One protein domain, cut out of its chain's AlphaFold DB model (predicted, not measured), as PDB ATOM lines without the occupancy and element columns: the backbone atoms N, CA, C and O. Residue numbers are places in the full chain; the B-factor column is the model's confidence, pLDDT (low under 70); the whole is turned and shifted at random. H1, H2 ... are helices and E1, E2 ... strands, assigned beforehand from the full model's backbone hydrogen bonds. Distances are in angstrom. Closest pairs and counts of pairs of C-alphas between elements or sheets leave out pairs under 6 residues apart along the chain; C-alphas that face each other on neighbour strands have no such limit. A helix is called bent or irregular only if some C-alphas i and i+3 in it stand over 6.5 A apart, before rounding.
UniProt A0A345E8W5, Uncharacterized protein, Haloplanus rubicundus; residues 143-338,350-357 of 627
ATOM      1  N   GLY A 143      -7.287  37.170 -23.887       82.94
ATOM      2  CA  GLY A 143      -7.364  38.402 -24.686       82.94
ATOM      3  C   GLY A 143      -5.991  38.974 -25.058       82.94
ATOM      4  O   GLY A 143      -5.766  39.413 -26.192       82.94
ATOM      5  N   TYR A 144      -5.023  38.886 -24.144       84.94
ATOM      6  CA  TYR A 144      -3.642  39.283 -24.410       84.94
ATOM      7  C   TYR A 144      -2.976  38.355 -25.436       84.94
ATOM      8  O   TYR A 144      -2.321  38.823 -26.370       84.94
ATOM      9  N   GLN A 145      -3.177  37.042 -25.308       84.62
ATOM     10  CA  GLN A 145      -2.647  36.052 -26.251       84.62
ATOM     11  C   GLN A 145      -3.259  36.218 -27.651       84.62
ATOM     12  O   GLN A 145      -2.512  36.236 -28.632       84.62
ATOM     13  N   LYS A 146      -4.577  36.464 -27.757       85.94
ATOM     14  CA  LYS A 146      -5.257  36.801 -29.027       85.94
ATOM     15  C   LYS A 146      -4.622  38.011 -29.700       85.94
ATOM     16  O   LYS A 146      -4.320  37.969 -30.889       85.94
ATOM     17  N   ARG A 147      -4.356  39.074 -28.935       87.75
ATOM     18  CA  ARG A 147      -3.705  40.293 -29.442       87.75
ATOM     19  C   ARG A 147      -2.314  40.007 -30.002       87.75
ATOM     20  O   ARG A 147      -1.959  40.511 -31.061       87.75
ATOM     21  N   TYR A 148      -1.527  39.191 -29.308       85.00
ATOM     22  CA  TYR A 148      -0.176  38.828 -29.740       85.00
ATOM     23  C   TYR A 148      -0.151  37.896 -30.949       85.00
ATOM     24  O   TYR A 148       0.773  37.990 -31.761       85.00
ATOM     25  N   PHE A 149      -1.143  37.016 -31.061       86.31
ATOM     26  CA  PHE A 149      -1.366  36.201 -32.247       86.31
ATOM     27  C   PHE A 149      -1.757  37.073 -33.443       86.31
ATOM     28  O   PHE A 149      -1.142  36.971 -34.499       86.31
ATOM     29  N   ALA A 150      -2.695  38.004 -33.253       89.31
ATOM     30  CA  ALA A 150      -3.116  38.945 -34.288       89.31
ATOM     31  C   ALA A 150      -1.955  39.824 -34.778       89.31
ATOM     32  O   ALA A 150      -1.797  40.008 -35.976       89.31
ATOM     33  N   GLN A 151      -1.093  40.302 -33.873       90.69
ATOM     34  CA  GLN A 151       0.112  41.051 -34.248       90.69
ATOM     35  C   GLN A 151       1.097  40.220 -35.077       90.69
ATOM     36  O   GLN A 151       1.702  40.754 -35.996       90.69
ATOM     37  N   MET A 152       1.277  38.937 -34.751       89.75
ATOM     38  CA  MET A 152       2.128  38.036 -35.535       89.75
ATOM     39  C   MET A 152       1.515  37.759 -36.912       89.75
ATOM     40  O   MET A 152       2.232  37.815 -37.901       89.75
ATOM     41  N   LYS A 153       0.194  37.538 -36.975       90.44
ATOM     42  CA  LYS A 153      -0.559  37.404 -38.231       90.44
ATOM     43  C   LYS A 153      -0.411  38.633 -39.119       90.44
ATOM     44  O   LYS A 153      -0.077  38.484 -40.284       90.44
ATOM     45  N   GLY A 154      -0.626  39.820 -38.556       92.56
ATOM     46  CA  GLY A 154      -0.472  41.077 -39.280       92.56
ATOM     47  C   GLY A 154       0.957  41.287 -39.761       92.56
ATOM     48  O   GLY A 154       1.169  41.539 -40.932       92.56
ATOM     49  N   TRP A 155       1.948  41.085 -38.890       94.50
ATOM     50  CA  TRP A 155       3.356  41.189 -39.276       94.50
ATOM     51  C   TRP A 155       3.729  40.260 -40.438       94.50
ATOM     52  O   TRP A 155       4.314  40.728 -41.406       94.50
ATOM     53  N   LEU A 156       3.395  38.969 -40.356       94.00
ATOM     54  CA  LEU A 156       3.733  38.013 -41.411       94.00
ATOM     55  C   LEU A 156       3.004  38.348 -42.716       94.00
ATOM     56  O   LEU A 156       3.651  38.401 -43.751       94.00
ATOM     57  N   ARG A 157       1.707  38.674 -42.656       93.44
ATOM     58  CA  ARG A 157       0.909  39.058 -43.831       93.44
ATOM     59  C   ARG A 157       1.440  40.304 -44.539       93.44
ATOM     60  O   ARG A 157       1.410  40.357 -45.757       93.44
ATOM     61  N   GLU A 158       1.940  41.293 -43.811       94.62
ATOM     62  CA  GLU A 158       2.518  42.496 -44.430       94.62
ATOM     63  C   GLU A 158       3.809  42.195 -45.197       94.62
ATOM     64  O   GLU A 158       4.113  42.854 -46.189       94.62
ATOM     65  N   LEU A 159       4.566  41.185 -44.761       94.50
ATOM     66  CA  LEU A 159       5.795  40.774 -45.436       94.50
ATOM     67  C   LEU A 159       5.527  39.797 -46.581       94.50
ATOM     68  O   LEU A 159       6.103  39.959 -47.650       94.50
ATOM     69  N   THR A 160       4.666  38.802 -46.366       93.19
ATOM     70  CA  THR A 160       4.449  37.678 -47.294       93.19
ATOM     71  C   THR A 160       3.173  37.793 -48.121       93.19
ATOM     72  O   THR A 160       2.932  36.959 -48.983       93.19
ATOM     73  N   GLY A 161       2.353  38.812 -47.876       90.12
ATOM     74  CA  GLY A 161       1.065  39.004 -48.528       90.12
ATOM     75  C   GLY A 161      -0.058  38.161 -47.918       90.12
ATOM     76  O   GLY A 161       0.143  37.353 -47.003       90.12
ATOM     77  N   GLY A 162      -1.273  38.389 -48.418       89.31
ATOM     78  CA  GLY A 162      -2.466  37.598 -48.108       89.31
ATOM     79  C   GLY A 162      -3.670  38.410 -47.627       89.31
ATOM     80  O   GLY A 162      -3.602  39.622 -47.391       89.31
ATOM     81  N   THR A 163      -4.784  37.706 -47.430       90.00
ATOM     82  CA  THR A 163      -6.080  38.308 -47.104       90.00
ATOM     83  C   THR A 163      -6.165  38.742 -45.636       90.00
ATOM     84  O   THR A 163      -5.871  37.981 -44.700       90.00
ATOM     85  N   ARG A 164      -6.597  39.984 -45.405       89.06
ATOM     86  CA  ARG A 164      -6.909  40.531 -44.079       89.06
ATOM     87  C   ARG A 164      -8.263  40.007 -43.580       89.06
ATOM     88  O   ARG A 164      -9.167  39.778 -44.379       89.06
ATOM     89  N   PRO A 165      -8.468  39.874 -42.255       86.31
ATOM     90  CA  PRO A 165      -9.764  39.488 -41.682       86.31
ATOM     91  C   PRO A 165     -10.941  40.399 -42.066       86.31
ATOM     92  O   PRO A 165     -12.082  39.949 -42.089       86.31
ATOM     93  N   SER A 166     -10.664  41.667 -42.362       85.19
ATOM     94  CA  SER A 166     -11.607  42.666 -42.885       85.19
ATOM     95  C   SER A 166     -12.036  42.411 -44.338       85.19
ATOM     96  O   SER A 166     -12.987  43.030 -44.806       85.19
ATOM     97  N   GLY A 167     -11.377  41.487 -45.049       85.31
ATOM     98  CA  GLY A 167     -11.660  41.126 -46.442       85.31
ATOM     99  C   GLY A 167     -10.797  41.849 -47.480       85.31
ATOM    100  O   GLY A 167     -10.917  41.540 -48.663       85.31
ATOM    101  N   GLY A 168      -9.939  42.786 -47.065       87.62
ATOM    102  CA  GLY A 168      -8.951  43.417 -47.942       87.62
ATOM    103  C   GLY A 168      -7.751  42.515 -48.244       87.62
ATOM    104  O   GLY A 168      -7.444  41.601 -47.482       87.62
ATOM    105  N   GLU A 169      -7.041  42.792 -49.337       90.44
ATOM    106  CA  GLU A 169      -5.828  42.065 -49.729       90.44
ATOM    107  C   GLU A 169      -4.562  42.859 -49.401       90.44
ATOM    108  O   GLU A 169      -4.527  44.090 -49.516       90.44
ATOM    109  N   THR A 170      -3.522  42.158 -48.952       90.94
ATOM    110  CA  THR A 170      -2.207  42.741 -48.648       90.94
ATOM    111  C   THR A 170      -1.225  42.294 -49.709       90.94
ATOM    112  O   THR A 170      -0.976  41.095 -49.840       90.94
ATOM    113  N   GLU A 171      -0.662  43.252 -50.438       89.25
ATOM    114  CA  GLU A 171       0.496  42.985 -51.284       89.25
ATOM    115  C   GLU A 171       1.725  42.750 -50.393       89.25
ATOM    116  O   GLU A 171       1.902  43.463 -49.398       89.25
ATOM    117  N   PRO A 172       2.560  41.744 -50.698       91.19
ATOM    118  CA  PRO A 172       3.748  41.456 -49.910       91.19
ATOM    119  C   PRO A 172       4.759  42.601 -50.005       91.19
ATOM    120  O   PRO A 172       5.129  43.027 -51.099       91.19
ATOM    121  N   SER A 173       5.268  43.054 -48.858       91.75
ATOM    122  CA  SER A 173       6.397  43.994 -48.835       91.75
ATOM    123  C   SER A 173       7.705  43.340 -49.289       91.75
ATOM    124  O   SER A 173       8.613  44.046 -49.720       91.75
ATOM    125  N   TYR A 174       7.832  42.013 -49.149       93.88
ATOM    126  CA  TYR A 174       9.022  41.253 -49.542       93.88
ATOM    127  C   TYR A 174       8.804  40.561 -50.878       93.88
ATOM    128  O   TYR A 174       7.781  39.915 -51.098       93.88
ATOM    129  N   ALA A 175       9.786  40.665 -51.768       92.50
ATOM    130  CA  ALA A 175       9.683  40.097 -53.107       92.50
ATOM    131  C   ALA A 175       9.870  38.570 -53.120       92.50
ATOM    132  O   ALA A 175       9.265  37.883 -53.941       92.50
ATOM    133  N   ASN A 176      10.727  38.040 -52.245       92.56
ATOM    134  CA  ASN A 176      11.059  36.621 -52.127       92.56
ATOM    135  C   ASN A 176      11.272  36.229 -50.648       92.56
ATOM    136  O   ASN A 176      12.402  35.934 -50.235       92.56
ATOM    137  N   PRO A 177      10.214  36.240 -49.821       94.81
ATOM    138  CA  PRO A 177      10.326  35.950 -48.397       94.81
ATOM    139  C   PRO A 177      10.769  34.502 -48.127       94.81
ATOM    140  O   PRO A 177      10.212  33.555 -48.658       94.81
ATOM    141  N   THR A 178      11.738  34.314 -47.235       95.56
ATOM    142  CA  THR A 178      12.076  33.029 -46.606       95.56
ATOM    143  C   THR A 178      11.913  33.164 -45.097       95.56
ATOM    144  O   THR A 178      12.378  34.139 -44.496       95.56
ATOM    145  N   ILE A 179      11.272  32.179 -44.468       94.94
ATOM    146  CA  ILE A 179      11.089  32.143 -43.017       94.94
ATOM    147  C   ILE A 179      12.041  31.113 -42.431       94.94
ATOM    148  O   ILE A 179      12.053  29.964 -42.861       94.94
ATOM    149  N   CYS A 180      12.811  31.513 -41.420       94.94
ATOM    150  CA  CYS A 180      13.639  30.607 -40.637       94.94
ATOM    151  C   CYS A 180      13.246  30.628 -39.158       94.94
ATOM    152  O   CYS A 180      13.123  31.688 -38.541       94.94
ATOM    153  N   LEU A 181      13.115  29.446 -38.567       93.56
ATOM    154  CA  LEU A 181      12.909  29.228 -37.142       93.56
ATOM    155  C   LEU A 181      14.220  28.743 -36.528       93.56
ATOM    156  O   LEU A 181      14.665  27.631 -36.797       93.56
ATOM    157  N   ILE A 182      14.844  29.581 -35.701       94.56
ATOM    158  CA  ILE A 182      16.074  29.230 -34.978       94.56
ATOM    159  C   ILE A 182      15.708  28.918 -33.532       94.56
ATOM    160  O   ILE A 182      15.226  29.793 -32.808       94.56
ATOM    161  N   THR A 183      15.977  27.693 -33.100       92.62
ATOM    162  CA  THR A 183      15.726  27.240 -31.731       92.62
ATOM    163  C   THR A 183      16.983  27.385 -30.882       92.62
ATOM    164  O   THR A 183      18.069  26.951 -31.258       92.62
ATOM    165  N   ARG A 184      16.846  27.987 -29.701       92.25
ATOM    166  CA  ARG A 184      17.914  28.120 -28.704       92.25
ATOM    167  C   ARG A 184      17.472  27.478 -27.410       92.25
ATOM    168  O   ARG A 184      16.469  27.878 -26.820       92.25
ATOM    169  N   SER A 185      18.244  26.503 -26.951       91.62
ATOM    170  CA  SER A 185      17.941  25.768 -25.728       91.62
ATOM    171  C   SER A 185      19.161  25.667 -24.819       91.62
ATOM    172  O   SER A 185      20.284  26.009 -25.187       91.62
ATOM    173  N   ALA A 186      18.920  25.224 -23.594       91.38
ATOM    174  CA  ALA A 186      19.943  25.002 -22.588       91.38
ATOM    175  C   ALA A 186      19.594  23.731 -21.812       91.38
ATOM    176  O   ALA A 186      18.418  23.452 -21.550       91.38
ATOM    177  N   SER A 187      20.601  22.957 -21.422       91.75
ATOM    178  CA  SER A 187      20.405  21.804 -20.553       91.75
ATOM    179  C   SER A 187      20.009  22.261 -19.155       91.75
ATOM    180  O   SER A 187      20.611  23.156 -18.569       91.75
ATOM    181  N   SER A 188      19.003  21.607 -18.587       91.31
ATOM    182  CA  SER A 188      18.633  21.770 -17.181       91.31
ATOM    183  C   SER A 188      19.533  20.967 -16.240       91.31
ATOM    184  O   SER A 188      19.416  21.145 -15.032       91.31
ATOM    185  N   THR A 189      20.407  20.096 -16.759       91.25
ATOM    186  CA  THR A 189      21.368  19.281 -15.990       91.25
ATOM    187  C   THR A 189      22.725  19.191 -16.712       91.25
ATOM    188  O   THR A 189      23.118  18.086 -17.096       91.25
ATOM    189  N   PRO A 190      23.427  20.310 -16.979       85.81
ATOM    190  CA  PRO A 190      24.683  20.286 -17.739       85.81
ATOM    191  C   PRO A 190      25.769  19.443 -17.047       85.81
ATOM    192  O   PRO A 190      26.416  18.635 -17.702       85.81
ATOM    193  N   ASP A 191      25.867  19.525 -15.716       82.75
ATOM    194  CA  ASP A 191      26.853  18.792 -14.902       82.75
ATOM    195  C   ASP A 191      26.240  17.599 -14.142       82.75
ATOM    196  O   ASP A 191      26.748  17.158 -13.111       82.75
ATOM    197  N   GLY A 192      25.086  17.103 -14.599       83.19
ATOM    198  CA  GLY A 192      24.307  16.052 -13.927       83.19
ATOM    199  C   GLY A 192      23.367  16.562 -12.828       83.19
ATOM    200  O   GLY A 192      22.271  16.021 -12.672       83.19
ATOM    201  N   ASP A 193      23.724  17.649 -12.138       85.75
ATOM    202  CA  ASP A 193      22.841  18.320 -11.179       85.75
ATOM    203  C   ASP A 193      21.871  19.282 -11.865       85.75
ATOM    204  O   ASP A 193      22.212  20.007 -12.799       85.75
ATOM    205  N   ARG A 194      20.633  19.320 -11.363       91.62
ATOM    206  CA  ARG A 194      19.587  20.168 -11.933       91.62
ATOM    207  C   ARG A 194      19.783  21.633 -11.562       91.62
ATOM    208  O   ARG A 194      19.878  21.956 -10.372       91.62
ATOM    209  N   LEU A 195      19.812  22.501 -12.568       92.62
ATOM    210  CA  LEU A 195      19.877  23.950 -12.406       92.62
ATOM    211  C   LEU A 195      18.598  24.487 -11.765       92.62
ATOM    212  O   LEU A 195      17.513  23.944 -11.953       92.62
ATOM    213  N   ALA A 196      18.725  25.582 -11.022       94.50
ATOM    214  CA  ALA A 196      17.562  26.349 -10.612       94.50
ATOM    215  C   ALA A 196      16.905  27.004 -11.845       94.50
ATOM    216  O   ALA A 196      17.614  27.444 -12.758       94.50
ATOM    217  N   PRO A 197      15.565  27.095 -11.894       96.31
ATOM    218  CA  PRO A 197      14.843  27.509 -13.094       96.31
ATOM    219  C   PRO A 197      15.166  28.939 -13.538       96.31
ATOM    220  O   PRO A 197      15.286  29.192 -14.732       96.31
ATOM    221  N   THR A 198      15.375  29.872 -12.602       96.12
ATOM    222  CA  THR A 198      15.733  31.258 -12.965       96.12
ATOM    223  C   THR A 198      17.187  31.398 -13.415       96.12
ATOM    224  O   THR A 198      17.499  32.325 -14.155       96.12
ATOM    225  N   ASP A 199      18.081  30.495 -13.004       94.25
ATOM    226  CA  ASP A 199      19.479  30.519 -13.452       94.25
ATOM    227  C   ASP A 199      19.610  29.966 -14.867       94.25
ATOM    228  O   ASP A 199      20.369  30.506 -15.669       94.25
ATOM    229  N   HIS A 200      18.834  28.926 -15.176       94.81
ATOM    230  CA  HIS A 200      18.688  28.408 -16.534       94.81
ATOM    231  C   HIS A 200      18.112  29.474 -17.477       94.81
ATOM    232  O   HIS A 200      18.719  29.778 -18.504       94.81
ATOM    233  N   ASP A 201      17.007  30.112 -17.082       94.19
ATOM    234  CA  ASP A 201      16.369  31.170 -17.871       94.19
ATOM    235  C   ASP A 201      17.292  32.379 -18.091       94.19
ATOM    236  O   ASP A 201      17.354  32.944 -19.185       94.19
ATOM    237  N   ALA A 202      18.066  32.743 -17.066       93.06
ATOM    238  CA  ALA A 202      19.058  33.801 -17.173       93.06
ATOM    239  C   ALA A 202      20.187  33.446 -18.147       93.06
ATOM    240  O   ALA A 202      20.557  34.297 -18.941       93.06
ATOM    241  N   ALA A 203      20.692  32.209 -18.161       93.12
ATOM    242  CA  ALA A 203      21.730  31.808 -19.118       93.12
ATOM    243  C   ALA A 203      21.267  31.949 -20.585       93.12
ATOM    244  O   ALA A 203      22.043  32.342 -21.463       93.12
ATOM    245  N   LEU A 204      19.987  31.678 -20.863       92.25
ATOM    246  CA  LEU A 204      19.384  31.917 -22.181       92.25
ATOM    247  C   LEU A 204      19.235  33.413 -22.490       92.25
ATOM    248  O   LEU A 204      19.509  33.854 -23.611       92.25
ATOM    249  N   ALA A 205      18.802  34.199 -21.504       91.31
ATOM    250  CA  ALA A 205      18.628  35.638 -21.660       91.31
ATOM    251  C   ALA A 205      19.967  36.369 -21.857       91.31
ATOM    252  O   ALA A 205      20.071  37.205 -22.754       91.31
ATOM    253  N   ASP A 206      20.984  36.022 -21.068       91.19
ATOM    254  CA  ASP A 206      22.302  36.661 -21.050       91.19
ATOM    255  C   ASP A 206      23.066  36.402 -22.365       91.19
ATOM    256  O   ASP A 206      23.733  37.297 -22.883       91.19
ATOM    257  N   SER A 207      22.887  35.226 -22.984       93.50
ATOM    258  CA  SER A 207      23.505  34.894 -24.282       93.50
ATOM    259  C   SER A 207      22.884  35.625 -25.483       93.50
ATOM    260  O   SER A 207      23.471  35.644 -26.566       93.50
ATOM    261  N   TRP A 208      21.716  36.265 -25.332       93.56
ATOM    262  CA  TRP A 208      21.012  36.881 -26.464       93.56
ATOM    263  C   TRP A 208      21.790  38.016 -27.130       93.56
ATOM    264  O   TRP A 208      21.756  38.112 -28.352       93.56
ATOM    265  N   SER A 209      22.484  38.872 -26.371       93.44
ATOM    266  CA  SER A 209      23.199  40.021 -26.955       93.44
ATOM    267  C   SER A 209      24.255  39.559 -27.961       93.44
ATOM    268  O   SER A 209      24.310  40.035 -29.095       93.44
ATOM    269  N   ASP A 210      25.040  38.563 -27.565       95.31
ATOM    270  CA  ASP A 210      26.087  37.944 -28.369       95.31
ATOM    271  C   ASP A 210      25.535  37.258 -29.627       95.31
ATOM    272  O   ASP A 210      26.064  37.420 -30.736       95.31
ATOM    273  N   VAL A 211      24.435  36.521 -29.462       95.94
ATOM    274  CA  VAL A 211      23.727  35.846 -30.556       95.94
ATOM    275  C   VAL A 211      23.138  36.864 -31.529       95.94
ATOM    276  O   VAL A 211      23.316  36.725 -32.735       95.94
ATOM    277  N   TYR A 212      22.492  37.917 -31.030       95.62
ATOM    278  CA  TYR A 212      21.901  38.974 -31.847       95.62
ATOM    279  C   TYR A 212      22.961  39.728 -32.655       95.62
ATOM    280  O   TYR A 212      22.781  39.952 -33.852       95.62
ATOM    281  N   HIS A 213      24.094  40.080 -32.040       96.25
ATOM    282  CA  HIS A 213      25.204  40.702 -32.763       96.25
ATOM    283  C   HIS A 213      25.762  39.784 -33.852       96.25
ATOM    284  O   HIS A 213      26.063  40.252 -34.951       96.25
ATOM    285  N   THR A 214      25.855  38.483 -33.580       97.44
ATOM    286  CA  THR A 214      26.296  37.495 -34.572       97.44
ATOM    287  C   THR A 214      25.292  37.348 -35.706       97.44
ATOM    288  O   THR A 214      25.699  37.419 -36.862       97.44
ATOM    289  N   LEU A 215      23.995  37.247 -35.404       96.31
ATOM    290  CA  LEU A 215      22.921  37.235 -36.396       96.31
ATOM    291  C   LEU A 215      22.998  38.477 -37.288       96.31
ATOM    292  O   LEU A 215      23.106  38.349 -38.501       96.31
ATOM    293  N   ARG A 216      23.067  39.677 -36.700       95.69
ATOM    294  CA  ARG A 216      23.203  40.931 -37.456       95.69
ATOM    295  C   ARG A 216      24.442  40.936 -38.356       95.69
ATOM    296  O   ARG A 216      24.381  41.420 -39.482       95.69
ATOM    297  N   ASN A 217      25.570  40.412 -37.878       95.94
ATOM    298  CA  ASN A 217      26.798  40.325 -38.667       95.94
ATOM    299  C   ASN A 217      26.681  39.327 -39.823       95.94
ATOM    300  O   ASN A 217      27.171  39.626 -40.910       95.94
ATOM    301  N   VAL A 218      26.036  38.179 -39.598       96.50
ATOM    302  CA  VAL A 218      25.748  37.181 -40.636       96.50
ATOM    303  C   VAL A 218      24.843  37.790 -41.704       96.50
ATOM    304  O   VAL A 218      25.236  37.792 -42.867       96.50
ATOM    305  N   MET A 219      23.721  38.403 -41.317       96.00
ATOM    306  CA  MET A 219      22.784  39.035 -42.257       96.00
ATOM    307  C   MET A 219      23.471  40.108 -43.106       96.00
ATOM    308  O   MET A 219      23.441  40.043 -44.332       96.00
ATOM    309  N   ARG A 220      24.232  41.005 -42.473       94.44
ATOM    310  CA  ARG A 220      25.014  42.025 -43.185       94.44
ATOM    311  C   ARG A 220      26.064  41.428 -44.127       94.44
ATOM    312  O   ARG A 220      26.325  41.988 -45.183       94.44
ATOM    313  N   SER A 221      26.688  40.303 -43.765       94.75
ATOM    314  CA  SER A 221      27.665  39.637 -44.643       94.75
ATOM    315  C   SER A 221      27.032  38.999 -45.881       94.75
ATOM    316  O   SER A 221      27.719  38.815 -46.882       94.75
ATOM    317  N   LEU A 222      25.733  38.693 -45.809       94.12
ATOM    318  CA  LEU A 222      24.920  38.216 -46.924       94.12
ATOM    319  C   LEU A 222      24.307  39.368 -47.738       94.12
ATOM    320  O   LEU A 222      23.730  39.117 -48.787       94.12
ATOM    321  N   GLY A 223      24.480  40.618 -47.289       93.69
ATOM    322  CA  GLY A 223      23.947  41.807 -47.950       93.69
ATOM    323  C   GLY A 223      22.539  42.205 -47.509       93.69
ATOM    324  O   GLY A 223      21.944  43.026 -48.186       93.69
ATOM    325  N   PHE A 224      22.030  41.651 -46.403       94.19
ATOM    326  CA  PHE A 224      20.699  41.959 -45.877       94.19
ATOM    327  C   PHE A 224      20.750  43.015 -44.763       94.19
ATOM    328  O   PHE A 224      21.438  42.834 -43.745       94.19
ATOM    329  N   GLU A 225      19.961  44.074 -44.902       90.56
ATOM    330  CA  GLU A 225      19.810  45.156 -43.930       90.56
ATOM    331  C   GLU A 225      18.572  44.977 -43.039       90.56
ATOM    332  O   GLU A 225      17.506  44.527 -43.455       90.56
ATOM    333  N   LEU A 226      18.719  45.294 -41.748       86.62
ATOM    334  CA  LEU A 226      17.652  45.090 -40.761       86.62
ATOM    335  C   LEU A 226      16.518  46.092 -40.982       86.62
ATOM    336  O   LEU A 226      16.733  47.298 -40.903       86.62
ATOM    337  N   GLY A 227      15.296  45.584 -41.116       82.88
ATOM    338  CA  GLY A 227      14.084  46.368 -41.335       82.88
ATOM    339  C   GLY A 227      13.696  46.475 -42.805       82.88
ATOM    340  O   GLY A 227      12.501  46.423 -43.087       82.88
ATOM    341  N   GLU A 228      14.685  46.538 -43.697       85.19
ATOM    342  CA  GLU A 228      14.500  46.488 -45.149       85.19
ATOM    343  C   GLU A 228      14.437  45.029 -45.604       85.19
ATOM    344  O   GLU A 228      13.351  44.533 -45.871       85.19
ATOM    345  N   ASP A 229      15.544  44.290 -45.534       92.44
ATOM    346  CA  ASP A 229      15.625  42.930 -46.081       92.44
ATOM    347  C   ASP A 229      15.350  41.828 -45.055       92.44
ATOM    348  O   ASP A 229      15.185  40.666 -45.414       92.44
ATOM    349  N   TRP A 230      15.359  42.129 -43.754       95.81
ATOM    350  CA  TRP A 230      14.990  41.127 -42.752       95.81
ATOM    351  C   TRP A 230      14.394  41.700 -41.474       95.81
ATOM    352  O   TRP A 230      14.716  42.806 -41.031       95.81
ATOM    353  N   GLN A 231      13.555  40.897 -40.822       95.94
ATOM    354  CA  GLN A 231      12.905  41.210 -39.551       95.94
ATOM    355  C   GLN A 231      12.862  39.976 -38.645       95.94
ATOM    356  O   GLN A 231      12.958  38.842 -39.109       95.94
ATOM    357  N   TYR A 232      12.711  40.184 -37.331       95.31
ATOM    358  CA  TYR A 232      12.608  39.073 -36.381       95.31
ATOM    359  C   TYR A 232      11.594  39.287 -35.241       95.31
ATOM    360  O   TYR A 232      11.396  40.417 -34.768       95.31
ATOM    361  N   ASP A 233      11.035  38.172 -34.750       93.44
ATOM    362  CA  ASP A 233      10.300  38.016 -33.482       93.44
ATOM    363  C   ASP A 233      10.943  36.873 -32.677       93.44
ATOM    364  O   ASP A 233      10.910  35.711 -33.071       93.44
ATOM    365  N   ARG A 234      11.565  37.209 -31.545       92.44
ATOM    366  CA  ARG A 234      12.130  36.248 -30.595       92.44
ATOM    367  C   ARG A 234      11.130  35.992 -29.481       92.44
ATOM    368  O   ARG A 234      10.779  36.929 -28.752       92.44
ATOM    369  N   ARG A 235      10.777  34.730 -29.261       90.25
ATOM    370  CA  ARG A 235       9.848  34.301 -28.212       90.25
ATOM    371  C   ARG A 235      10.424  33.205 -27.348       90.25
ATOM    372  O   ARG A 235      11.235  32.415 -27.804       90.25
ATOM    373  N   GLN A 236       9.987  33.184 -26.098       90.69
ATOM    374  CA  GLN A 236      10.295  32.122 -25.160       90.69
ATOM    375  C   GLN A 236       9.065  31.276 -24.855       90.69
ATOM    376  O   GLN A 236       7.975  31.830 -24.689       90.69
ATOM    377  N   GLU A 237       9.269  29.974 -24.691       88.94
ATOM    378  CA  GLU A 237       8.230  29.010 -24.328       88.94
ATOM    379  C   GLU A 237       8.795  27.839 -23.498       88.94
ATOM    380  O   GLU A 237      10.010  27.611 -23.495       88.94
ATOM    381  N   PRO A 238       7.965  27.094 -22.742       90.75
ATOM    382  CA  PRO A 238       8.428  25.899 -22.039       90.75
ATOM    383  C   PRO A 238       8.805  24.784 -23.016       90.75
ATOM    384  O   PRO A 238       8.089  24.508 -23.971       90.75
ATOM    385  N   HIS A 239       9.848  24.023 -22.701       86.88
ATOM    386  CA  HIS A 239       9.995  22.687 -23.261       86.88
ATOM    387  C   HIS A 239       8.819  21.811 -22.816       86.88
ATOM    388  O   HIS A 239       8.604  21.572 -21.619       86.88
ATOM    389  N   THR A 240       8.095  21.282 -23.793       77.44
ATOM    390  CA  THR A 240       7.044  20.287 -23.591       77.44
ATOM    391  C   THR A 240       7.650  18.879 -23.630       77.44
ATOM    392  O   THR A 240       8.701  18.630 -24.225       77.44
ATOM    393  N   GLY A 241       7.049  17.928 -22.914       59.88
ATOM    394  CA  GLY A 241       7.398  16.515 -23.093       59.88
ATOM    395  C   GLY A 241       6.809  15.978 -24.402       59.88
ATOM    396  O   GLY A 241       5.694  16.343 -24.771       59.88
ATOM    397  N   LYS A 242       7.500  15.053 -25.084       54.84
ATOM    398  CA  LYS A 242       6.851  14.239 -26.131       54.84
ATOM    399  C   LYS A 242       5.756  13.401 -25.463       54.84
ATOM    400  O   LYS A 242       5.985  12.890 -24.372       54.84
ATOM    401  N   ARG A 243       4.580  13.277 -26.094       39.59
ATOM    402  CA  ARG A 243       3.377  12.575 -25.581       39.59
ATOM    403  C   ARG A 243       3.721  11.386 -24.657       39.59
ATOM    404  O   ARG A 243       4.123  10.331 -25.137       39.59
ATOM    405  N   GLY A 244       3.553  11.568 -23.344       44.19
ATOM    406  CA  GLY A 244       3.733  10.521 -22.326       44.19
ATOM    407  C   GLY A 244       5.147  10.338 -21.750       44.19
ATOM    408  O   GLY A 244       5.310   9.545 -20.828       44.19
ATOM    409  N   SER A 245       6.159  11.069 -22.229       57.34
ATOM    410  CA  SER A 245       7.514  11.075 -21.657       57.34
ATOM    411  C   SER A 245       7.982  12.503 -21.375       57.34
ATOM    412  O   SER A 245       8.159  13.307 -22.294       57.34
ATOM    413  N   HIS A 246       8.216  12.820 -20.103       75.75
ATOM    414  CA  HIS A 246       8.807  14.098 -19.717       75.75
ATOM    415  C   HIS A 246      10.315  14.055 -19.980       75.75
ATOM    416  O   HIS A 246      11.033  13.229 -19.415       75.75
ATOM    417  N   GLY A 247      10.790  14.940 -20.852       80.31
ATOM    418  CA  GLY A 247      12.212  15.097 -21.129       80.31
ATOM    419  C   GLY A 247      12.940  15.788 -19.977       80.31
ATOM    420  O   GLY A 247      12.331  16.409 -19.096       80.31
ATOM    421  N   THR A 248      14.272  15.731 -20.008       86.69
ATOM    422  CA  THR A 248      15.142  16.355 -18.999       86.69
ATOM    423  C   THR A 248      14.799  17.828 -18.788       86.69
ATOM    424  O   THR A 248      14.654  18.251 -17.639       86.69
ATOM    425  N   ASN A 249      14.569  18.568 -19.877       89.81
ATOM    426  CA  ASN A 249      14.316  20.011 -19.873       89.81
ATOM    427  C   ASN A 249      12.840  20.403 -19.765       89.81
ATOM    428  O   ASN A 249      12.550  21.591 -19.783       89.81
ATOM    429  N   THR A 250      11.901  19.463 -19.637       91.69
ATOM    430  CA  THR A 250      10.473  19.802 -19.504       91.69
ATOM    431  C   THR A 250      10.247  20.861 -18.402       91.69
ATOM    432  O   THR A 250      10.951  20.845 -17.392       91.69
ATOM    433  N   CYS A 251       9.304  21.791 -18.597       93.44
ATOM    434  CA  CYS A 251       9.062  22.991 -17.762       93.44
ATOM    435  C   CYS A 251      10.107  24.122 -17.867       93.44
ATOM    436  O   CYS A 251       9.805  25.241 -17.460       93.44
ATOM    437  N   TYR A 252      11.326  23.870 -18.356       94.25
ATOM    438  CA  TYR A 252      12.333  24.924 -18.541       94.25
ATOM    439  C   TYR A 252      12.080  25.692 -19.835       94.25
ATOM    440  O   TYR A 252      11.517  25.142 -20.779       94.25
ATOM    441  N   GLY A 253      12.494  26.959 -19.882       91.69
ATOM    442  CA  GLY A 253      12.332  27.794 -21.071       91.69
ATOM    443  C   GLY A 253      13.242  27.370 -22.224       91.69
ATOM    444  O   GLY A 253      14.327  26.839 -22.013       91.69
ATOM    445  N   HIS A 254      12.817  27.645 -23.444       91.94
ATOM    446  CA  HIS A 254      13.664  27.723 -24.629       91.94
ATOM    447  C   HIS A 254      13.177  28.874 -25.503       91.94
ATOM    448  O   HIS A 254      12.098  29.420 -25.258       91.94
ATOM    449  N   GLU A 255      13.995  29.301 -26.462       92.19
ATOM    450  CA  GLU A 255      13.669  30.434 -27.322       92.19
ATOM    451  C   GLU A 255      13.557  30.018 -28.787       92.19
ATOM    452  O   GLU A 255      14.403  29.284 -29.291       92.19
ATOM    453  N   HIS A 256      12.570  30.576 -29.481       92.31
ATOM    454  CA  HIS A 256      12.477  30.566 -30.933       92.31
ATOM    455  C   HIS A 256      12.716  31.974 -31.460       92.31
ATOM    456  O   HIS A 256      12.122  32.943 -30.979       92.31
ATOM    457  N   ILE A 257      13.590  32.096 -32.449       95.00
ATOM    458  CA  ILE A 257      13.746  33.309 -33.244       95.00
ATOM    459  C   ILE A 257      13.054  33.033 -34.569       95.00
ATOM    460  O   ILE A 257      13.541  32.234 -35.367       95.00
ATOM    461  N   VAL A 258      11.921  33.692 -34.777       95.12
ATOM    462  CA  VAL A 258      11.244  33.753 -36.067       95.12
ATOM    463  C   VAL A 258      11.947  34.828 -36.875       95.12
ATOM    464  O   VAL A 258      11.885  36.004 -36.512       95.12
ATOM    465  N   LEU A 259      12.648  34.421 -37.921       96.44
ATOM    466  CA  LEU A 259      13.371  35.285 -38.840       96.44
ATOM    467  C   LEU A 259      12.636  35.285 -40.180       96.44
ATOM    468  O   LEU A 259      12.363  34.217 -40.715       96.44
ATOM    469  N   VAL A 260      12.340  36.464 -40.718       96.44
ATOM    470  CA  VAL A 260      11.795  36.628 -42.073       96.44
ATOM    471  C   VAL A 260      12.816  37.417 -42.876       96.44
ATOM    472  O   VAL A 260      13.251  38.475 -42.413       96.44
ATOM    473  N   VAL A 261      13.225  36.894 -44.028       97.00
ATOM    474  CA  VAL A 261      14.264  37.467 -44.896       97.00
ATOM    475  C   VAL A 261      13.711  37.617 -46.306       97.00
ATOM    476  O   VAL A 261      13.139  36.665 -46.820       97.00
ATOM    477  N   ASP A 262      13.898  38.770 -46.936       96.00
ATOM    478  CA  ASP A 262      13.629  38.976 -48.357       96.00
ATOM    479  C   ASP A 262      14.810  38.464 -49.193       96.00
ATOM    480  O   ASP A 262      15.776  39.170 -49.487       96.00
ATOM    481  N   GLY A 263      14.785  37.173 -49.503       93.81
ATOM    482  CA  GLY A 263      15.844  36.481 -50.221       93.81
ATOM    483  C   GLY A 263      16.048  35.057 -49.724       93.81
ATOM    484  O   GLY A 263      15.514  34.636 -48.702       93.81
ATOM    485  N   SER A 264      16.857  34.297 -50.459       88.88
ATOM    486  CA  SER A 264      17.159  32.913 -50.096       88.88
ATOM    487  C   SER A 264      18.173  32.853 -48.953       88.88
ATOM    488  O   SER A 264      19.285  33.377 -49.057       88.88
ATOM    489  N   ILE A 265      17.801  32.162 -47.877       92.69
ATOM    490  CA  ILE A 265      18.673  31.854 -46.744       92.69
ATOM    491  C   ILE A 265      18.564  30.367 -46.398       92.69
ATOM    492  O   ILE A 265      17.491  29.772 -46.474       92.69
ATOM    493  N   THR A 266      19.687  29.749 -46.035       92.25
ATOM    494  CA  THR A 266      19.752  28.321 -45.705       92.25
ATOM    495  C   THR A 266      20.131  28.103 -44.240       92.25
ATOM    496  O   THR A 266      20.764  28.976 -43.627       92.25
ATOM    497  N   PRO A 267      19.830  26.925 -43.661       93.31
ATOM    498  CA  PRO A 267      20.292  26.578 -42.321       93.31
ATOM    499  C   PRO A 267      21.812  26.730 -42.156       93.31
ATOM    500  O   PRO A 267      22.269  27.269 -41.145       93.31
ATOM    501  N   GLY A 268      22.616  26.333 -43.150       93.88
ATOM    502  CA  GLY A 268      24.075  26.448 -43.097       93.88
ATOM    503  C   GLY A 268      24.579  27.886 -42.957       93.88
ATOM    504  O   GLY A 268      25.546  28.119 -42.227       93.88
ATOM    505  N   ALA A 269      23.889  28.865 -43.553       94.25
ATOM    506  CA  ALA A 269      24.207  30.283 -43.373       94.25
ATOM    507  C   ALA A 269      24.013  30.743 -41.914       94.25
ATOM    508  O   ALA A 269      24.772  31.575 -41.408       94.25
ATOM    509  N   LEU A 270      23.038  30.155 -41.218       95.94
ATOM    510  CA  LEU A 270      22.682  30.468 -39.834       95.94
ATOM    511  C   LEU A 270      23.455  29.644 -38.795       95.94
ATOM    512  O   LEU A 270      23.409  29.974 -37.608       95.94
ATOM    513  N   ARG A 271      24.234  28.635 -39.208       95.69
ATOM    514  CA  ARG A 271      25.020  27.782 -38.299       95.69
ATOM    515  C   ARG A 271      25.875  28.583 -37.312       95.69
ATOM    516  O   ARG A 271      25.880  28.284 -36.121       95.69
ATOM    517  N   LYS A 272      26.533  29.652 -37.775       95.94
ATOM    518  CA  LYS A 272      27.371  30.527 -36.926       95.94
ATOM    519  C   LYS A 272      26.600  31.180 -35.776       95.94
ATOM    520  O   LYS A 272      27.176  31.465 -34.730       95.94
ATOM    521  N   VAL A 273      25.305  31.434 -35.962       96.75
ATOM    522  CA  VAL A 273      24.432  32.006 -34.926       96.75
ATOM    523  C   VAL A 273      24.216  30.989 -33.804       96.75
ATOM    524  O   VAL A 273      24.278  31.346 -32.628       96.75
ATOM    525  N   VAL A 274      24.033  29.717 -34.164       96.25
ATOM    526  CA  VAL A 274      23.877  28.605 -33.216       96.25
ATOM    527  C   VAL A 274      25.199  28.270 -32.522       96.25
ATOM    528  O   VAL A 274      25.220  28.104 -31.306       96.25
ATOM    529  N   GLU A 275      26.316  28.266 -33.253       96.44
ATOM    530  CA  GLU A 275      27.657  28.122 -32.667       96.44
ATOM    531  C   GLU A 275      27.913  29.198 -31.607       96.44
ATOM    532  O   GLU A 275      28.388  28.886 -30.515       96.44
ATOM    533  N   LYS A 276      27.526  30.453 -31.882       97.50
ATOM    534  CA  LYS A 276      27.668  31.523 -30.894       97.50
ATOM    535  C   LYS A 276      26.761  31.332 -29.678       97.50
ATOM    536  O   LYS A 276      27.170  31.675 -28.572       97.50
ATOM    537  N   HIS A 277      25.555  30.792 -29.854       96.25
ATOM    538  CA  HIS A 277      24.687  30.451 -28.723       96.25
ATOM    539  C   HIS A 277      25.342  29.409 -27.813       96.25
ATOM    540  O   HIS A 277      25.382  29.617 -26.606       96.25
ATOM    541  N   VAL A 278      25.905  28.339 -28.381       95.75
ATOM    542  CA  VAL A 278      26.608  27.294 -27.614       95.75
ATOM    543  C   VAL A 278      27.862  27.841 -26.920       95.75
ATOM    544  O   VAL A 278      28.133  27.479 -25.782       95.75
ATOM    545  N   ASP A 279      28.594  28.752 -27.561       96.00
ATOM    546  CA  ASP A 279      29.754  29.434 -26.965       96.00
ATOM    547  C   ASP A 279      29.372  30.366 -25.797       96.00
ATOM    548  O   ASP A 279      30.041  30.388 -24.767       96.00
ATOM    549  N   ALA A 280      28.287  31.136 -25.938       94.88
ATOM    550  CA  ALA A 280      27.881  32.142 -24.953       94.88
ATOM    551  C   ALA A 280      26.982  31.594 -23.828       94.88
ATOM    552  O   ALA A 280      26.882  32.202 -22.761       94.88
ATOM    553  N   CYS A 281      26.285  30.480 -24.055       94.81
ATOM    554  CA  CYS A 281      25.357  29.877 -23.104       94.81
ATOM    555  C   CYS A 281      25.974  28.604 -22.514       94.81
ATOM    556  O   CYS A 281      25.810  27.525 -23.066       94.81
ATOM    557  N   GLU A 282      26.642  28.717 -21.364       90.38
ATOM    558  CA  GLU A 282      27.345  27.600 -20.702       90.38
ATOM    559  C   GLU A 282      26.531  26.284 -20.602       90.38
ATOM    560  O   GLU A 282      27.096  25.225 -20.869       90.38
ATOM    561  N   PRO A 283      25.214  26.281 -20.288       92.00
ATOM    562  CA  PRO A 283      24.444  25.036 -20.231       92.00
ATOM    563  C   PRO A 283      24.028  24.474 -21.603       92.00
ATOM    564  O   PRO A 283      23.364  23.433 -21.655       92.00
ATOM    565  N   ALA A 284      24.318  25.157 -22.712       92.19
ATOM    566  CA  ALA A 284      24.006  24.699 -24.060       92.19
ATOM    567  C   ALA A 284      25.109  23.761 -24.574       92.19
ATOM    568  O   ALA A 284      26.283  24.109 -24.606       92.19
ATOM    569  N   GLY A 285      24.725  22.553 -24.990       87.88
ATOM    570  CA  GLY A 285      25.658  21.566 -25.540       87.88
ATOM    571  C   GLY A 285      25.636  21.539 -27.073       87.88
ATOM    572  O   GLY A 285      24.556  21.714 -27.645       87.88
ATOM    573  N   PRO A 286      26.773  21.268 -27.744       89.81
ATOM    574  CA  PRO A 286      26.847  21.192 -29.205       89.81
ATOM    575  C   PRO A 286      25.965  20.082 -29.795       89.81
ATOM    576  O   PRO A 286      25.285  20.318 -30.790       89.81
ATOM    577  N   ASP A 287      25.908  18.917 -29.140       85.50
ATOM    578  CA  ASP A 287      25.113  17.760 -29.580       85.50
ATOM    579  C   ASP A 287      23.604  18.054 -29.595       85.50
ATOM    580  O   ASP A 287      22.862  17.529 -30.415       85.50
ATOM    581  N   ALA A 288      23.132  18.910 -28.685       84.56
ATOM    582  CA  ALA A 288      21.724  19.305 -28.617       84.56
ATOM    583  C   ALA A 288      21.347  20.376 -29.656       84.56
ATOM    584  O   ALA A 288      20.178  20.743 -29.741       84.56
ATOM    585  N   HIS A 289      22.336  20.898 -30.387       90.38
ATOM    586  CA  HIS A 289      22.192  21.976 -31.362       90.38
ATOM    587  C   HIS A 289      22.719  21.570 -32.752       90.38
ATOM    588  O   HIS A 289      23.114  22.431 -33.537       90.38
ATOM    589  N   ASP A 290      22.771  20.261 -33.034       91.69
ATOM    590  CA  ASP A 290      23.159  19.656 -34.320       91.69
ATOM    591  C   ASP A 290      24.542  20.100 -34.847       91.69
ATOM    592  O   ASP A 290      24.820  20.078 -36.054       91.69
ATOM    593  N   LEU A 291      25.439  20.548 -33.960       91.75
ATOM    594  CA  LEU A 291      26.771  21.024 -34.353       91.75
ATOM    595  C   LEU A 291      27.721  19.878 -34.727       91.75
ATOM    596  O   LEU A 291      28.751  20.127 -35.358       91.75
ATOM    597  N   ASP A 292      27.366  18.640 -34.397       92.12
ATOM    598  CA  ASP A 292      28.028  17.413 -34.839       92.12
ATOM    599  C   ASP A 292      27.756  17.089 -36.320       92.12
ATOM    600  O   ASP A 292      28.568  16.413 -36.959       92.12
ATOM    601  N   VAL A 293      26.676  17.629 -36.903       91.62
ATOM    602  CA  VAL A 293      26.379  17.518 -38.339       91.62
ATOM    603  C   VAL A 293      27.408  18.340 -39.135       91.62
ATOM    604  O   VAL A 293      27.426  19.568 -39.011       91.62
ATOM    605  N   PRO A 294      28.258  17.728 -39.989       86.81
ATOM    606  CA  PRO A 294      29.386  18.434 -40.611       86.81
ATOM    607  C   PRO A 294      28.993  19.501 -41.639       86.81
ATOM    608  O   PRO A 294      29.714  20.477 -41.830       86.81
ATOM    609  N   ASN A 295      27.876  19.296 -42.342       90.75
ATOM    610  CA  ASN A 295      27.364  20.225 -43.343       90.75
ATOM    611  C   ASN A 295      25.834  20.238 -43.286       90.75
ATOM    612  O   ASN A 295      25.196  19.261 -43.681       90.75
ATOM    613  N   TRP A 296      25.284  21.344 -42.787       93.50
ATOM    614  CA  TRP A 296      23.848  21.539 -42.597       93.50
ATOM    615  C   TRP A 296      23.087  21.620 -43.921       93.50
ATOM    616  O   TRP A 296      22.048  20.988 -44.053       93.50
ATOM    617  N   ASP A 297      23.639  22.292 -44.934       90.44
ATOM    618  CA  ASP A 297      22.975  22.432 -46.239       90.44
ATOM    619  C   ASP A 297      22.930  21.105 -47.010       90.44
ATOM    620  O   ASP A 297      22.001  20.845 -47.769       90.44
ATOM    621  N   ALA A 298      23.927  20.240 -46.807       89.50
ATOM    622  CA  ALA A 298      23.951  18.908 -47.410       89.50
ATOM    623  C   ALA A 298      23.105  17.875 -46.644       89.50
ATOM    624  O   ALA A 298      22.826  16.809 -47.188       89.50
ATOM    625  N   ASN A 299      22.733  18.157 -45.390       87.31
ATOM    626  CA  ASN A 299      21.982  17.244 -44.522       87.31
ATOM    627  C   ASN A 299      20.860  17.985 -43.766       87.31
ATOM    628  O   ASN A 299      20.833  17.934 -42.536       87.31
ATOM    629  N   PRO A 300      19.937  18.669 -44.467       81.38
ATOM    630  CA  PRO A 300      18.919  19.497 -43.821       81.38
ATOM    631  C   PRO A 300      18.000  18.677 -42.903       81.38
ATOM    632  O   PRO A 300      17.685  19.119 -41.807       81.38
ATOM    633  N   ASP A 301      17.675  17.432 -43.272       82.94
ATOM    634  CA  ASP A 301      16.843  16.528 -42.457       82.94
ATOM    635  C   ASP A 301      17.482  16.123 -41.114       82.94
ATOM    636  O   ASP A 301      16.799  15.600 -40.228       82.94
ATOM    637  N   ALA A 302      18.798  16.311 -40.974       83.12
ATOM    638  CA  ALA A 302      19.539  16.030 -39.749       83.12
ATOM    639  C   ALA A 302      19.653  17.256 -38.827       83.12
ATOM    640  O   ALA A 302      20.168  17.118 -37.722       83.12
ATOM    641  N   VAL A 303      19.185  18.433 -39.263       86.56
ATOM    642  CA  VAL A 303      19.241  19.688 -38.505       86.56
ATOM    643  C   VAL A 303      17.834  20.030 -38.022       86.56
ATOM    644  O   VAL A 303      16.974  20.417 -38.804       86.56
ATOM    645  N   GLY A 304      17.586  19.875 -36.722       84.94
ATOM    646  CA  GLY A 304      16.319  20.251 -36.084       84.94
ATOM    647  C   GLY A 304      16.359  21.627 -35.415       84.94
ATOM    648  O   GLY A 304      15.320  22.173 -35.050       84.94
ATOM    649  N   THR A 305      17.554  22.188 -35.230       89.62
ATOM    650  CA  THR A 305      17.766  23.461 -34.525       89.62
ATOM    651  C   THR A 305      17.417  24.676 -35.382       89.62
ATOM    652  O   THR A 305      17.025  25.713 -34.843       89.62
ATOM    653  N   VAL A 306      17.554  24.558 -36.707       93.19
ATOM    654  CA  VAL A 306      17.203  25.599 -37.679       93.19
ATOM    655  C   VAL A 306      16.371  24.993 -38.796       93.19
ATOM    656  O   VAL A 306      16.842  24.111 -39.509       93.19
ATOM    657  N   GLU A 307      15.165  25.515 -38.974       91.31
ATOM    658  CA  GLU A 307      14.250  25.146 -40.054       91.31
ATOM    659  C   GLU A 307      14.011  26.383 -40.920       91.31
ATOM    660  O   GLU A 307      13.623  27.416 -40.387       91.31
ATOM    661  N   CYS A 308      14.273  26.297 -42.226       92.56
ATOM    662  CA  CYS A 308      14.004  27.371 -43.183       92.56
ATOM    663  C   CYS A 308      13.064  26.852 -44.272       92.56
ATOM    664  O   CYS A 308      13.303  25.767 -44.805       92.56
ATOM    665  N   PHE A 309      12.023  27.614 -44.594       91.31
ATOM    666  CA  PHE A 309      10.987  27.231 -45.551       91.31
ATOM    667  C   PHE A 309      10.437  28.450 -46.298       91.31
ATOM    668  O   PHE A 309      10.565  29.592 -45.838       91.31
ATOM    669  N   ASP A 310       9.834  28.185 -47.454       90.31
ATOM    670  CA  ASP A 310       9.093  29.179 -48.219       90.31
ATOM    671  C   ASP A 310       7.698  29.365 -47.589       90.31
ATOM    672  O   ASP A 310       7.048  28.367 -47.257       90.31
ATOM    673  N   PRO A 311       7.225  30.601 -47.360       87.69
ATOM    674  CA  PRO A 311       5.884  30.834 -46.833       87.69
ATOM    675  C   PRO A 311       4.772  30.176 -47.664       87.69
ATOM    676  O   PRO A 311       3.784  29.746 -47.068       87.69
ATOM    677  N   ASP A 312       4.941  30.029 -48.981       86.12
ATOM    678  CA  ASP A 312       3.948  29.397 -49.861       86.12
ATOM    679  C   ASP A 312       3.821  27.879 -49.631       86.12
ATOM    680  O   ASP A 312       2.804  27.272 -49.984       86.12
ATOM    681  N   ASP A 313       4.812  27.251 -48.986       86.19
ATOM    682  CA  ASP A 313       4.770  25.830 -48.616       86.19
ATOM    683  C   ASP A 313       3.866  25.562 -47.390       86.19
ATOM    684  O   ASP A 313       3.641  24.401 -47.021       86.19
ATOM    685  N   VAL A 314       3.338  26.609 -46.737       84.19
ATOM    686  CA  VAL A 314       2.579  26.518 -45.479       84.19
ATOM    687  C   VAL A 314       1.221  27.227 -45.579       84.19
ATOM    688  O   VAL A 314       1.140  28.438 -45.720       84.19
ATOM    689  N   GLU A 315       0.130  26.476 -45.393       75.06
ATOM    690  CA  GLU A 315      -1.252  26.969 -45.572       75.06
ATOM    691  C   GLU A 315      -1.657  28.124 -44.624       75.06
ATOM    692  O   GLU A 315      -2.292  29.081 -45.055       75.06
ATOM    693  N   ASP A 316      -1.287  28.071 -43.335       80.12
ATOM    694  CA  ASP A 316      -1.400  29.209 -42.397       80.12
ATOM    695  C   ASP A 316      -0.052  29.397 -41.691       80.12
ATOM    696  O   ASP A 316       0.216  28.821 -40.630       80.12
ATOM    697  N   ILE A 317       0.803  30.219 -42.303       83.56
ATOM    698  CA  ILE A 317       2.156  30.545 -41.830       83.56
ATOM    699  C   ILE A 317       2.122  31.003 -40.373       83.56
ATOM    700  O   ILE A 317       2.933  30.582 -39.549       83.56
ATOM    701  N   ALA A 318       1.169  31.861 -40.020       78.56
ATOM    702  CA  ALA A 318       1.115  32.426 -38.686       78.56
ATOM    703  C   ALA A 318       0.633  31.412 -37.648       78.56
ATOM    704  O   ALA A 318       1.136  31.435 -36.528       78.56
ATOM    705  N   ALA A 319      -0.299  30.517 -37.986       77.50
ATOM    706  CA  ALA A 319      -0.665  29.403 -37.113       77.50
ATOM    707  C   ALA A 319       0.503  28.424 -36.935       77.50
ATOM    708  O   ALA A 319       0.767  27.990 -35.812       77.50
ATOM    709  N   TYR A 320       1.237  28.136 -38.012       81.56
ATOM    710  CA  TYR A 320       2.436  27.309 -37.968       81.56
ATOM    711  C   TYR A 320       3.495  27.934 -37.050       81.56
ATOM    712  O   TYR A 320       3.841  27.336 -36.033       81.56
ATOM    713  N   VAL A 321       3.904  29.183 -37.291       81.50
ATOM    714  CA  VAL A 321       4.867  29.919 -36.448       81.50
ATOM    715  C   VAL A 321       4.371  30.069 -35.003       81.50
ATOM    716  O   VAL A 321       5.145  29.932 -34.053       81.50
ATOM    717  N   ALA A 322       3.077  30.317 -34.798       75.94
ATOM    718  CA  ALA A 322       2.491  30.438 -33.467       75.94
ATOM    719  C   ALA A 322       2.529  29.132 -32.668       75.94
ATOM    720  O   ALA A 322       2.659  29.192 -31.441       75.94
ATOM    721  N   SER A 323       2.450  27.975 -33.338       75.69
ATOM    722  CA  SER A 323       2.574  26.663 -32.693       75.69
ATOM    723  C   SER A 323       3.972  26.429 -32.105       75.69
ATOM    724  O   SER A 323       4.089  25.845 -31.026       75.69
ATOM    725  N   TYR A 324       5.009  26.981 -32.747       65.69
ATOM    726  CA  TYR A 324       6.387  27.044 -32.236       65.69
ATOM    727  C   TYR A 324       6.592  28.137 -31.179       65.69
ATOM    728  O   TYR A 324       7.670  28.273 -30.620       65.69
ATOM    729  N   CYS A 325       5.590  28.976 -30.930       68.44
ATOM    730  CA  CYS A 325       5.672  30.063 -29.956       68.44
ATOM    731  C   CYS A 325       4.695  29.880 -28.785       68.44
ATOM    732  O   CYS A 325       4.464  30.833 -28.029       68.44
ATOM    733  N   SER A 326       4.063  28.703 -28.682       68.50
ATOM    734  CA  SER A 326       3.066  28.341 -27.671       68.50
ATOM    735  C   SER A 326       1.954  29.381 -27.523       68.50
ATOM    736  O   SER A 326       1.378  29.539 -26.437       68.50
ATOM    737  N   ILE A 327       1.630  30.104 -28.601       68.69
ATOM    738  CA  ILE A 327       0.560  31.101 -28.600       68.69
ATOM    739  C   ILE A 327      -0.756  30.347 -28.729       68.69
ATOM    740  O   ILE A 327      -1.228  30.046 -29.820       68.69
ATOM    741  N   GLN A 328      -1.347  30.049 -27.582       76.75
ATOM    742  CA  GLN A 328      -2.672  29.467 -27.487       76.75
ATOM    743  C   GLN A 328      -3.548  30.485 -26.756       76.75
ATOM    744  O   GLN A 328      -3.231  30.838 -25.610       76.75
ATOM    745  N   PRO A 329      -4.604  31.003 -27.402       77.88
ATOM    746  CA  PRO A 329      -5.567  31.877 -26.757       77.88
ATOM    747  C   PRO A 329      -6.408  31.075 -25.760       77.88
ATOM    748  O   PRO A 329      -7.495  30.602 -26.065       77.88
ATOM    749  N   THR A 330      -5.855  30.858 -24.574       85.88
ATOM    750  CA  THR A 330      -6.464  30.071 -23.500       85.88
ATOM    751  C   THR A 330      -5.979  30.627 -22.163       85.88
ATOM    752  O   THR A 330      -4.836  31.098 -22.082       85.88
ATOM    753  N   ASP A 331      -6.836  30.594 -21.144       90.19
ATOM    754  CA  ASP A 331      -6.527  31.082 -19.800       90.19
ATOM    755  C   ASP A 331      -5.377  30.293 -19.148       90.19
ATOM    756  O   ASP A 331      -5.178  29.103 -19.416       90.19
ATOM    757  N   LEU A 332      -4.602  30.945 -18.274       92.31
ATOM    758  CA  LEU A 332      -3.458  30.327 -17.598       92.31
ATOM    759  C   LEU A 332      -3.863  29.088 -16.790       92.31
ATOM    760  O   LEU A 332      -3.107  28.113 -16.761       92.31
ATOM    761  N   LEU A 333      -5.043  29.111 -16.164       93.25
ATOM    762  CA  LEU A 333      -5.559  28.002 -15.359       93.25
ATOM    763  C   LEU A 333      -5.921  26.779 -16.200       93.25
ATOM    764  O   LEU A 333      -6.031  25.685 -15.659       93.25
ATOM    765  N   GLU A 334      -6.035  26.907 -17.517       91.81
ATOM    766  CA  GLU A 334      -6.326  25.803 -18.442       91.81
ATOM    767  C   GLU A 334      -5.083  25.324 -19.199       91.81
ATOM    768  O   GLU A 334      -5.065  24.211 -19.732       91.81
ATOM    769  N   ARG A 335      -4.011  26.126 -19.211       90.94
ATOM    770  CA  ARG A 335      -2.723  25.741 -19.804       90.94
ATOM    771  C   ARG A 335      -2.122  24.508 -19.124       90.94
ATOM    772  O   ARG A 335      -2.505  24.111 -18.026       90.94
ATOM    773  N   SER A 336      -1.152  23.889 -19.794       91.50
ATOM    774  CA  SER A 336      -0.434  22.746 -19.237       91.50
ATOM    775  C   SER A 336       0.396  23.127 -18.009       91.50
ATOM    776  O   SER A 336       0.875  24.257 -17.872       91.50
ATOM    777  N   THR A 337       0.632  22.140 -17.152       93.44
ATOM    778  CA  THR A 337       1.489  22.246 -15.969       93.44
ATOM    779  C   THR A 337       2.904  22.724 -16.324       93.44
ATOM    780  O   THR A 337       3.501  23.520 -15.600       93.44
ATOM    781  N   GLU A 338       3.446  22.304 -17.472       93.19
ATOM    782  CA  GLU A 338       4.726  22.790 -17.998       93.19
ATOM    783  C   GLU A 338       4.724  24.296 -18.275       93.19
ATOM    784  O   GLU A 338       5.696  24.983 -17.950       93.19
ATOM    785  N   ASN A 350      10.211  38.875 -13.379       92.25
ATOM    786  CA  ASN A 350       9.618  39.957 -14.167       92.25
ATOM    787  C   ASN A 350      10.303  40.169 -15.538       92.25
ATOM    788  O   ASN A 350      10.413  41.290 -16.039       92.25
ATOM    789  N   THR A 351      10.781  39.091 -16.159       89.81
ATOM    790  CA  THR A 351      11.478  39.144 -17.452       89.81
ATOM    791  C   THR A 351      10.496  39.175 -18.619       89.81
ATOM    792  O   THR A 351       9.343  38.743 -18.521       89.81
ATOM    793  N   ARG A 352      10.939  39.719 -19.758       87.50
ATOM    794  CA  ARG A 352      10.164  39.708 -21.005       87.50
ATOM    795  C   ARG A 352      10.226  38.316 -21.633       87.50
ATOM    796  O   ARG A 352      11.283  37.699 -21.662       87.50
ATOM    797  N   THR A 353       9.108  37.854 -22.177       87.56
ATOM    798  CA  THR A 353       9.025  36.593 -22.935       87.56
ATOM    799  C   THR A 353       9.208  36.800 -24.434       87.56
ATOM    800  O   THR A 353       9.332  35.831 -25.173       87.56
ATOM    801  N   ILE A 354       9.181  38.057 -24.891       87.44
ATOM    802  CA  ILE A 354       9.130  38.422 -26.306       87.44
ATOM    803  C   ILE A 354      10.054  39.614 -26.558       87.44
ATOM    804  O   ILE A 354      10.129  40.546 -25.748       87.44
ATOM    805  N   SER A 355      10.751  39.588 -27.690       88.75
ATOM    806  CA  SER A 355      11.536  40.699 -28.223       88.75
ATOM    807  C   SER A 355      11.381  40.735 -29.738       88.75
ATOM    808  O   SER A 355      11.664  39.746 -30.400       88.75
ATOM    809  N   ARG A 356      10.954  41.870 -30.292       89.50
ATOM    810  CA  ARG A 356      10.755  42.046 -31.736       89.50
ATOM    811  C   ARG A 356      11.606  43.182 -32.263       89.50
ATOM    812  O   ARG A 356      11.778  44.184 -31.555       89.50
ATOM    813  N   SER A 357      12.047  43.047 -33.509       92.38
ATOM    814  CA  SER A 357      12.582  44.173 -34.275       92.38
ATOM    815  C   SER A 357      11.574  45.333 -34.319       92.38
ATOM    816  O   SER A 357      10.361  45.130 -34.223       92.38
TER     817      SER A 357
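What this domain is: This is residues 143 to 338 and 350 to 357 of the 627 residues of an uncharacterized protein of Haloplanus rubicundus (UniProt A0A345E8W5). A twisted five-stranded sheet is sandwiched between helices in three layers, H2 and H4 over one face and H1 over the other; H3 packs beside H4, and the short H5 packs on H1. The printed part has 204 residues, with five named helices and five named strands in the order H1 E1 H2 H3 E2 E3 H4 E4 H5 E5. The sheet's order is E4 E1 E3 E2 E5, all antiparallel. The class is mixed, helices and strands, with under half of the residues in named elements. The whole is compact, with a radius of gyration of the C-alphas of 17.3 A and spans of 54 by 44 by 31 A.

How they stand to each other: H1, residues 143 to 160, is on the sheet of E1, residues 177 to 184, E2, residues 230 to 238, E3, residues 253 to 262, E4, residues 306 to 309, and E5, residues 354 to 356. Its height over the sheet is 10.7 A, and it runs along E3 at 9 degrees on the local plane. E1 pairs with E3 through N 180 and O 259, 2.8 A, within hydrogen-bond range. H2, residues 197 to 206, is on the sheet, the closest C-alphas to E3 being those of Asp 201 and Gly 253, 6.2 A. H3, residues 208 to 221, only grazes the sheet with residues 208 to 219. E2 and E3 form a hairpin, with N 233 and O 258 at 2.9 A. H4, residues 267 to 280, touches H3 at a shallow tilt of 30 degrees, opposite ways; the closest C-alphas are those of Leu 215 and Val 273, 5.6 A. H4 is over E4 and E1 at a height over the sheet of 8.8 A, on the opposite face from H1. E4 pairs with E1 through N 181 and O 307, 2.8 A. H5, residues 317 to 323, only grazes the sheet; it touches residues 149 to 156 of H1, the closest C-alphas being those of Lys 153 and Ala 318, 5.3 A. E5 pairs with E2 through N 234 and O 355, 2.8 A. E1, H2 H3, E2 and E3, H4, E4 are split strand-helix-strand units, each with another strand between its two parallel ones, and both crossovers are right-handed. In H1, H2, H3 and H5 every O i to N i+4 pair is within hydrogen-bond range; in H4, 7 of 10 are.

Where its parts are: H1 begins at C-alpha 143 (-7.364, 38.402, -24.686) and is 25.5 A long. E1 measures 22.5 A, H2 14.2 A, H3 19.6 A, E2 26.5 A and E3 29.5 A. H4, 19.8 A, is irregular: C-alphas 269 and 272 are 7.2 A apart. E4 measures 10.2 A, H5 9.9 A and E5 6.7 A, E5 ending at C-alpha 356 (10.755, 42.046, -31.736).

The domain as a whole: The two C-alphas farthest apart are those of Gly 168 and Gly 192, 54.9 A. Residues 339 to 349 are not printed, and C-alphas 338 and 350 are 18.3 A apart across the cut. The links H1 to E1, E1 to H2, E2 to E3 and H4 to E4 are long. Mean pLDDT of the printed part is 89.1; residues 241 to 245 and 324 to 327 are under 70.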